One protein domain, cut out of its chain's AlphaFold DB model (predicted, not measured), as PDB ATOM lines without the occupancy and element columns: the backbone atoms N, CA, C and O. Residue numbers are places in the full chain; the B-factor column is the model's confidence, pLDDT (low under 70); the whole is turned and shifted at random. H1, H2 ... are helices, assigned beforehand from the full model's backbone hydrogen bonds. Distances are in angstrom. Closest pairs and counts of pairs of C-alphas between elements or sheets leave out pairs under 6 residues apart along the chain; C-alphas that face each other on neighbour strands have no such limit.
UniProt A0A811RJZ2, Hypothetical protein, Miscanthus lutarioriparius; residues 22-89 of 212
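AT A GLANCE: This is residues 22 to 89 of the 212 residues of the protein "Hypothetical protein" of Miscanthus lutarioriparius (UniProt A0A811RJZ2). The longest helix, H2, makes a long helical hairpin with H1, a narrow V closed at one end by a tight turn and open at the other. Short H3 packs on H2 near the open end, where residues 22 to 36, with no named element, also lie. The printed part has 68 residues, all helix in class, with three named helices in the order H1, H2, H3. It is only just loose, close to compact: radius of gyration of the C-alphas 13.6 A, spans 44 by 21 by 16 A.

IN THESE COORDINATES: Find C-alpha 58 at (-13.849, 43.617, -41.825); from there H2 runs 26.1 A to residue 76. H1, residues 37 to 53, begins at (-22.892, 23.435, -29.723) and spans 25.0 A. H3, residues 82 to 89, spans 10.4 A and ends at (-32.449, 24.111, -32.701).

HOW THE PARTS SIT: Look at residues 58 to 62 of H2, which alone touch H1, there with residues 48 to 52 alone; the closest C-alphas, of Glu 62 and Leu 51, are 7.1 A apart. This hairpin has a shallow tilt of 32 degrees, opposite ways. H2 touches H3 with residues 70 to 74 alone, the closest C-alphas being Ala 74 and Thr 82 at 5.4 A, at a steep tilt of 59 degrees, the same way. H1 and H3 are apart. In H1, H2 and H3 every O i to N i+4 pair is within hydrogen-bond range.

THE WHOLE: The C-alphas farthest apart, Pro 22 and Gly 56, are 44.4 A apart. The printed part has no cut, and both links are tight. Look for pLDDT under 70 at residues 26, 31 to 32 and 55 to 57.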
ATOM      1  N   PRO A  22     -41.099  15.108 -32.132       75.44
ATOM      2  CA  PRO A  22     -40.266  16.067 -31.420       75.44
ATOM      3  C   PRO A  22     -38.786  15.819 -31.728       75.44
ATOM      4  O   PRO A  22     -38.341  14.668 -31.686       75.44
ATOM      5  N   PHE A  23     -38.030  16.878 -32.017       77.25
ATOM      6  CA  PHE A  23     -36.584  16.767 -32.197       77.25
ATOM      7  C   PHE A  23     -35.905  16.560 -30.845       77.25
ATOM      8  O   PHE A  23     -36.093  17.346 -29.916       77.25
ATOM      9  N   GLN A  24     -35.125  15.487 -30.734       74.44
ATOM     10  CA  GLN A  24     -34.299  15.238 -29.559       74.44
ATOM     11  C   GLN A  24     -33.022  16.073 -29.623       74.44
ATOM     12  O   GLN A  24     -32.563  16.482 -30.692       74.44
ATOM     13  N   ILE A  25     -32.420  16.311 -28.460       72.81
ATOM     14  CA  ILE A  25     -31.161  17.050 -28.371       72.81
ATOM     15  C   ILE A  25     -30.100  16.379 -29.220       72.81
ATOM     16  O   ILE A  25     -29.862  15.174 -29.143       72.81
ATOM     17  N   SER A  26     -29.441  17.221 -29.998       64.50
ATOM     18  CA  SER A  26     -28.356  16.901 -30.901       64.50
ATOM     19  C   SER A  26     -28.662  15.864 -31.984       64.50
ATOM     20  O   SER A  26     -27.759  15.559 -32.758       64.50
ATOM     21  N   GLU A  27     -29.894  15.366 -32.104       72.31
ATOM     22  CA  GLU A  27     -30.316  14.581 -33.260       72.31
ATOM     23  C   GLU A  27     -30.587  15.508 -34.441       72.31
ATOM     24  O   GLU A  27     -31.222  16.550 -34.307       72.31
ATOM     25  N   MET A  28     -30.079  15.127 -35.608       77.44
ATOM     26  CA  MET A  28     -30.213  15.895 -36.840       77.44
ATOM     27  C   MET A  28     -30.934  15.067 -37.892       77.44
ATOM     28  O   MET A  28     -30.837  13.839 -37.909       77.44
ATOM     29  N   ILE A  29     -31.613  15.746 -38.820       71.62
ATOM     30  CA  ILE A  29     -32.322  15.093 -39.934       71.62
ATOM     31  C   ILE A  29     -31.383  14.184 -40.729       71.62
ATOM     32  O   ILE A  29     -31.775  13.114 -41.203       71.62
ATOM     33  N   LYS A  30     -30.119  14.592 -40.871       73.88
ATOM     34  CA  LYS A  30     -29.097  13.742 -41.461       73.88
ATOM     35  C   LYS A  30     -28.650  12.666 -40.466       73.88
ATOM     36  O   LYS A  30     -27.997  12.965 -39.469       73.88
ATOM     37  N   GLN A  31     -28.938  11.406 -40.795       69.44
ATOM     38  CA  GLN A  31     -28.531  10.250 -39.992       69.44
ATOM     39  C   GLN A  31     -27.023  10.258 -39.697       69.44
ATOM     40  O   GLN A  31     -26.201  10.472 -40.591       69.44
ATOM     41  N   GLY A  32     -26.671  10.008 -38.433       68.25
ATOM     42  CA  GLY A  32     -25.285   9.957 -37.958       68.25
ATOM     43  C   GLY A  32     -24.636  11.320 -37.697       68.25
ATOM     44  O   GLY A  32     -23.481  11.360 -37.280       68.25
ATOM     45  N   CYS A  33     -25.343  12.433 -37.918       74.31
ATOM     46  CA  CYS A  33     -24.877  13.754 -37.508       74.31
ATOM     47  C   CYS A  33     -25.371  14.089 -36.097       74.31
ATOM     48  O   CYS A  33     -26.550  13.929 -35.794       74.31
ATOM     49  N   HIS A  34     -24.456  14.593 -35.266       83.25
ATOM     50  CA  HIS A  34     -24.734  15.076 -33.918       83.25
ATOM     51  C   HIS A  34     -24.365  16.557 -33.828       83.25
ATOM     52  O   HIS A  34     -23.263  16.935 -34.236       83.25
ATOM     53  N   LEU A  35     -25.275  17.397 -33.331       86.19
ATOM     54  CA  LEU A  35     -24.972  18.810 -33.096       86.19
ATOM     55  C   LEU A  35     -24.295  18.992 -31.736       86.19
ATOM     56  O   LEU A  35     -24.939  18.884 -30.694       86.19
ATOM     57  N   ASP A  36     -23.008  19.325 -31.777       89.56
ATOM     58  CA  ASP A  36     -22.220  19.763 -30.626       89.56
ATOM     59  C   ASP A  36     -22.093  21.294 -30.661       89.56
ATOM     60  O   ASP A  36     -21.362  21.857 -31.478       89.56
ATOM     61  N   ILE A  37     -22.835  21.969 -29.780       88.06
ATOM     62  CA  ILE A  37     -22.892  23.435 -29.723       88.06
ATOM     63  C   ILE A  37     -21.515  24.030 -29.398       88.06
ATOM     64  O   ILE A  37     -21.133  25.037 -29.995       88.06
ATOM     65  N   ASP A  38     -20.747  23.404 -28.506       91.31
ATOM     66  CA  ASP A  38     -19.436  23.912 -28.099       91.31
ATOM     67  C   ASP A  38     -18.427  23.809 -29.247       91.31
ATOM     68  O   ASP A  38     -17.608  24.712 -29.454       91.31
ATOM     69  N   ALA A  39     -18.493  22.729 -30.028       93.19
ATOM     70  CA  ALA A  39     -17.688  22.582 -31.236       93.19
ATOM     71  C   ALA A  39     -18.059  23.622 -32.307       93.19
ATOM     72  O   ALA A  39     -17.165  24.204 -32.932       93.19
ATOM     73  N   GLU A  40     -19.353  23.901 -32.502       93.69
ATOM     74  CA  GLU A  40     -19.813  24.935 -33.437       93.69
ATOM     75  C   GLU A  40     -19.358  26.341 -33.025       93.69
ATOM     76  O   GLU A  40     -18.928  27.120 -33.879       93.69
ATOM     77  N   LEU A  41     -19.407  26.671 -31.732       94.12
ATOM     78  CA  LEU A  41     -18.944  27.965 -31.224       94.12
ATOM     79  C   LEU A  41     -17.435  28.138 -31.430       94.12
ATOM     80  O   LEU A  41     -17.011  29.148 -31.992       94.12
ATOM     81  N   LYS A  42     -16.632  27.116 -31.103       96.75
ATOM     82  CA  LYS A  42     -15.179  27.128 -31.358       96.75
ATOM     83  C   LYS A  42     -14.850  27.314 -32.840       96.75
ATOM     84  O   LYS A  42     -13.898  28.019 -33.169       96.75
ATOM     85  N   LEU A  43     -15.634  26.707 -33.734       95.25
ATOM     86  CA  LEU A  43     -15.488  26.880 -35.182       95.25
ATOM     87  C   LEU A  43     -15.775  28.324 -35.621       95.25
ATOM     88  O   LEU A  43     -15.090  28.858 -36.494       95.25
ATOM     89  N   VAL A  44     -16.800  28.960 -35.050       94.50
ATOM     90  CA  VAL A  44     -17.106  30.369 -35.335       94.50
ATOM     91  C   VAL A  44     -15.970  31.265 -34.850       94.50
ATOM     92  O   VAL A  44     -15.512  32.115 -35.615       94.50
ATOM     93  N   ASP A  45     -15.482  31.044 -33.630       94.44
ATOM     94  CA  ASP A  45     -14.402  31.833 -33.037       94.44
ATOM     95  C   ASP A  45     -13.100  31.713 -33.834       94.44
ATOM     96  O   ASP A  45     -12.463  32.728 -34.122       94.44
ATOM     97  N   SER A  46     -12.737  30.503 -34.279       94.56
ATOM     98  CA  SER A  46     -11.535  30.299 -35.094       94.56
ATOM     99  C   SER A  46     -11.621  31.037 -36.431       94.56
ATOM    100  O   SER A  46     -10.686  31.726 -36.826       94.56
ATOM    101  N   ILE A  47     -12.770  30.962 -37.114       92.25
ATOM    102  CA  ILE A  47     -12.972  31.647 -38.400       92.25
ATOM    103  C   ILE A  47     -12.943  33.167 -38.217       92.25
ATOM    104  O   ILE A  47     -12.414  33.881 -39.068       92.25
ATOM    105  N   LYS A  48     -13.514  33.681 -37.123       91.00
ATOM    106  CA  LYS A  48     -13.451  35.113 -36.816       91.00
ATOM    107  C   LYS A  48     -12.018  35.566 -36.554       91.00
ATOM    108  O   LYS A  48     -11.625  36.590 -37.106       91.00
ATOM    109  N   ALA A  49     -11.237  34.801 -35.791       90.06
ATOM    110  CA  ALA A  49      -9.827  35.100 -35.548       90.06
ATOM    111  C   ALA A  49      -9.029  35.184 -36.864       90.06
ATOM    112  O   ALA A  49      -8.342  36.179 -37.100       90.06
ATOM    113  N   ASP A  50      -9.205  34.218 -37.771       89.25
ATOM    114  CA  ASP A  50      -8.545  34.213 -39.086       89.25
ATOM    115  C   ASP A  50      -8.902  35.454 -39.929       89.25
ATOM    116  O   ASP A  50      -8.045  36.056 -40.586       89.25
ATOM    117  N   LEU A  51     -10.168  35.883 -39.890       87.94
ATOM    118  CA  LEU A  51     -10.623  37.084 -40.597       87.94
ATOM    119  C   LEU A  51      -9.998  38.368 -40.036       87.94
ATOM    120  O   LEU A  51      -9.660  39.258 -40.819       87.94
ATOM    121  N   MET A  52      -9.806  38.465 -38.716       82.56
ATOM    122  CA  MET A  52      -9.188  39.644 -38.090       82.56
ATOM    123  C   MET A  52      -7.735  39.845 -38.532       82.56
ATOM    124  O   MET A  52      -7.290  40.984 -38.678       82.56
ATOM    125  N   HIS A  53      -7.006  38.763 -38.807       79.62
ATOM    126  CA  HIS A  53      -5.625  38.833 -39.289       79.62
ATOM    127  C   HIS A  53      -5.499  39.263 -40.765       79.62
ATOM    128  O   HIS A  53      -4.414  39.645 -41.199       79.62
ATOM    129  N   SER A  54      -6.592  39.256 -41.534       74.44
ATOM    130  CA  SER A  54      -6.587  39.333 -43.007       74.44
ATOM    131  C   SER A  54      -6.947  40.715 -43.602       74.44
ATOM    132  O   SER A  54      -7.396  40.777 -44.740       74.44
ATOM    133  N   SER A  55      -6.821  41.808 -42.837       62.56
ATOM    134  CA  SER A  55      -7.426  43.149 -43.040       62.56
ATOM    135  C   SER A  55      -7.887  43.606 -44.452       62.56
ATOM    136  O   SER A  55      -7.164  43.565 -45.445       62.56
ATOM    137  N   GLY A  56      -9.102  44.187 -44.489       58.03
ATOM    138  CA  GLY A  56      -9.661  44.977 -45.599       58.03
ATOM    139  C   GLY A  56     -11.190  44.858 -45.718       58.03
ATOM    140  O   GLY A  56     -11.684  43.971 -46.403       58.03
ATOM    141  N   ASN A  57     -11.941  45.768 -45.077       61.84
ATOM    142  CA  ASN A  57     -13.421  45.801 -44.992       61.84
ATOM    143  C   ASN A  57     -14.054  44.710 -44.083       61.84
ATOM    144  O   ASN A  57     -14.893  43.909 -44.507       61.84
ATOM    145  N   SER A  58     -13.622  44.694 -42.811       74.94
ATOM    146  CA  SER A  58     -13.849  43.617 -41.825       74.94
ATOM    147  C   SER A  58     -15.316  43.236 -41.624       74.94
ATOM    148  O   SER A  58     -15.649  42.058 -41.688       74.94
ATOM    149  N   GLU A  59     -16.214  44.201 -41.418       84.25
ATOM    150  CA  GLU A  59     -17.590  43.892 -41.006       84.25
ATOM    151  C   GLU A  59     -18.413  43.261 -42.140       84.25
ATOM    152  O   GLU A  59     -19.113  42.264 -41.954       84.25
ATOM    153  N   GLN A  60     -18.308  43.803 -43.357       86.75
ATOM    154  CA  GLN A  60     -19.056  43.281 -44.499       86.75
ATOM    155  C   GLN A  60     -18.519  41.916 -44.947       86.75
ATOM    156  O   GLN A  60     -19.301  41.036 -45.335       86.75
ATOM    157  N   LEU A  61     -17.200  41.716 -44.861       88.81
ATOM    158  CA  LEU A  61     -16.566  40.428 -45.112       88.81
ATOM    159  C   LEU A  61     -16.944  39.396 -44.042       88.81
ATOM    160  O   LEU A  61     -17.309  38.274 -44.401       88.81
ATOM    161  N   GLU A  62     -16.933  39.770 -42.760       90.12
ATOM    162  CA  GLU A  62     -17.392  38.917 -41.659       90.12
ATOM    163  C   GLU A  62     -18.848  38.519 -41.880       90.12
ATOM    164  O   GLU A  62     -19.152  37.331 -41.954       90.12
ATOM    165  N   LYS A  63     -19.745  39.482 -42.119       91.75
ATOM    166  CA  LYS A  63     -21.167  39.217 -42.376       91.75
ATOM    167  C   LYS A  63     -21.374  38.249 -43.540       91.75
ATOM    168  O   LYS A  63     -22.175  37.315 -43.443       91.75
ATOM    169  N   LYS A  64     -20.653  38.436 -44.651       92.94
ATOM    170  CA  LYS A  64     -20.722  37.538 -45.818       92.94
ATOM    171  C   LYS A  64     -20.199  36.140 -45.482       92.94
ATOM    172  O   LYS A  64     -20.807  35.148 -45.894       92.94
ATOM    173  N   THR A  65     -19.106  36.060 -44.729       93.94
ATOM    174  CA  THR A  65     -18.483  34.797 -44.316       93.94
ATOM    175  C   THR A  65     -19.376  34.038 -43.343       93.94
ATOM    176  O   THR A  65     -19.660  32.868 -43.586       93.94
ATOM    177  N   MET A  66     -19.922  34.708 -42.328       94.62
ATOM    178  CA  MET A  66     -20.869  34.141 -41.364       94.62
ATOM    179  C   MET A  66     -22.151  33.661 -42.046       94.62
ATOM    180  O   MET A  66     -22.609  32.553 -41.781       94.62
ATOM    181  N   LYS A  67     -22.692  34.421 -43.011       95.06
ATOM    182  CA  LYS A  67     -23.851  33.980 -43.805       95.06
ATOM    183  C   LYS A  67     -23.551  32.696 -44.587       95.06
ATOM    184  O   LYS A  67     -24.376  31.781 -44.618       95.06
ATOM    185  N   LYS A  68     -22.375  32.612 -45.219       95.88
ATOM    186  CA  LYS A  68     -21.948  31.421 -45.968       95.88
ATOM    187  C   LYS A  68     -21.698  30.230 -45.041       95.88
ATOM    188  O   LYS A  68     -22.094  29.116 -45.380       95.88
ATOM    189  N   LEU A  69     -21.068  30.463 -43.889       95.75
ATOM    190  CA  LEU A  69     -20.818  29.452 -42.868       95.75
ATOM    191  C   LEU A  69     -22.135  28.887 -42.341       95.75
ATOM    192  O   LEU A  69     -22.328  27.681 -42.420       95.75
ATOM    193  N   GLY A  70     -23.065  29.744 -41.910       95.62
ATOM    194  CA  GLY A  70     -24.376  29.320 -41.425       95.62
ATOM    195  C   GLY A  70     -25.113  28.457 -42.446       95.62
ATOM    196  O   GLY A  70     -25.594  27.377 -42.109       95.62
ATOM    197  N   LEU A  71     -25.133  28.864 -43.722       95.38
ATOM    198  CA  LEU A  71     -25.750  28.058 -44.780       95.38
ATOM    199  C   LEU A  71     -25.041  26.708 -44.977       95.38
ATOM    200  O   LEU A  71     -25.698  25.691 -45.198       95.38
ATOM    201  N   LYS A  72     -23.706  26.679 -44.884       95.44
ATOM    202  CA  LYS A  72     -22.921  25.439 -44.952       95.44
ATOM    203  C   LYS A  72     -23.239  24.515 -43.772       95.44
ATOM    204  O   LYS A  72     -23.366  23.315 -43.993       95.44
ATOM    205  N   ARG A  73     -23.378  25.054 -42.554       94.00
ATOM    206  CA  ARG A  73     -23.734  24.282 -41.352       94.00
ATOM    207  C   ARG A  73     -25.159  23.738 -41.440       94.00
ATOM    208  O   ARG A  73     -25.333  22.539 -41.289       94.00
ATOM    209  N   ALA A  74     -26.141  24.559 -41.820       92.50
ATOM    210  CA  ALA A  74     -27.519  24.103 -42.029       92.50
ATOM    211  C   ALA A  74     -27.577  22.894 -42.981       92.50
ATOM    212  O   ALA A  74     -28.080  21.835 -42.618       92.50
ATOM    213  N   ARG A  75     -26.942  23.000 -44.156       91.56
ATOM    214  CA  ARG A  75     -26.879  21.897 -45.131       91.56
ATOM    215  C   ARG A  75     -26.117  20.680 -44.619       91.56
ATOM    216  O   ARG A  75     -26.483  19.555 -44.940       91.56
ATOM    217  N   HIS A  76     -25.054  20.887 -43.840       90.88
ATOM    218  CA  HIS A  76     -24.303  19.791 -43.226       90.88
ATOM    219  C   HIS A  76     -25.202  18.922 -42.338       90.88
ATOM    220  O   HIS A  76     -25.082  17.700 -42.392       90.88
ATOM    221  N   PHE A  77     -26.133  19.550 -41.618       89.25
ATOM    222  CA  PHE A  77     -27.103  18.895 -40.741       89.25
ATOM    223  C   PHE A  77     -28.411  18.460 -41.432       89.25
ATOM    224  O   PHE A  77     -29.279  17.875 -40.791       89.25
ATOM    225  N   GLY A  78     -28.535  18.666 -42.748       88.12
ATOM    226  CA  GLY A  78     -29.694  18.229 -43.539       88.12
ATOM    227  C   GLY A  78     -30.785  19.285 -43.734       88.12
ATOM    228  O   GLY A  78     -31.845  18.967 -44.257       88.12
ATOM    229  N   TRP A  79     -30.524  20.540 -43.363       89.44
ATOM    230  CA  TRP A  79     -31.476  21.642 -43.463       89.44
ATOM    231  C   TRP A  79     -31.240  22.510 -44.704       89.44
ATOM    232  O   TRP A  79     -30.111  22.898 -45.021       89.44
ATOM    233  N   ALA A  80     -32.326  22.892 -45.383       88.50
ATOM    234  CA  ALA A  80     -32.261  23.655 -46.634       88.50
ATOM    235  C   ALA A  80     -31.659  25.064 -46.465       88.50
ATOM    236  O   ALA A  80     -30.974  25.582 -47.356       88.50
ATOM    237  N   ASN A  81     -31.917  25.707 -45.323       90.88
ATOM    238  CA  ASN A  81     -31.441  27.050 -45.016       90.88
ATOM    239  C   ASN A  81     -31.261  27.261 -43.504       90.88
ATOM    240  O   ASN A  81     -31.682  26.450 -42.682       90.88
ATOM    241  N   THR A  82     -30.635  28.379 -43.137       93.62
ATOM    242  CA  THR A  82     -30.356  28.719 -41.736       93.62
ATOM    243  C   THR A  82     -31.610  28.981 -40.914       93.62
ATOM    244  O   THR A  82     -31.583  28.747 -39.718       93.62
ATOM    245  N   TYR A  83     -32.698  29.458 -41.521       91.31
ATOM    246  CA  TYR A  83     -33.926  29.786 -40.797       91.31
ATOM    247  C   TYR A  83     -34.605  28.525 -40.252       91.31
ATOM    248  O   TYR A  83     -34.861  28.441 -39.051       91.31
ATOM    249  N   VAL A  84     -34.822  27.516 -41.101       90.88
ATOM    250  CA  VAL A  84     -35.404  26.239 -40.652       90.88
ATOM    251  C   VAL A  84     -34.469  25.516 -39.683       90.88
ATOM    252  O   VAL A  84     -34.936  24.983 -38.686       90.88
ATOM    253  N   PHE A  85     -33.152  25.621 -39.890       91.38
ATOM    254  CA  PHE A  85     -32.166  25.075 -38.958       91.38
ATOM    255  C   PHE A  85     -32.228  25.743 -37.574       91.38
ATOM    256  O   PHE A  85     -32.146  25.079 -36.551       91.38
ATOM    257  N   THR A  86     -32.423  27.063 -37.504       92.62
ATOM    258  CA  THR A  86     -32.594  27.743 -36.207       92.62
ATOM    259  C   THR A  86     -33.914  27.408 -35.524       92.62
ATOM    260  O   THR A  86     -33.976  27.408 -34.299       92.62
ATOM    261  N   LYS A  87     -34.964  27.119 -36.300       93.56
ATOM    262  CA  LYS A  87     -36.248  26.663 -35.760       93.56
ATOM    263  C   LYS A  87     -36.121  25.273 -35.147       93.56
ATOM    264  O   LYS A  87     -36.597  25.076 -34.037       93.56
ATOM    265  N   ASP A  88     -35.403  24.382 -35.822       91.00
ATOM    266  CA  ASP A  88     -35.056  23.053 -35.320       91.00
ATOM    267  C   ASP A  88     -34.296  23.126 -33.992       91.00
ATOM    268  O   ASP A  88     -34.773  22.630 -32.977       91.00
ATOM    269  N   MET A  89     -33.194  23.886 -33.948       90.94
ATOM    270  CA  MET A  89     -32.449  24.111 -32.701       90.94
ATOM    271  C   MET A  89     -33.334  24.676 -31.577       90.94
ATOM    272  O   MET A  89     -33.173  24.305 -30.415       90.94
TER     273      MET A  89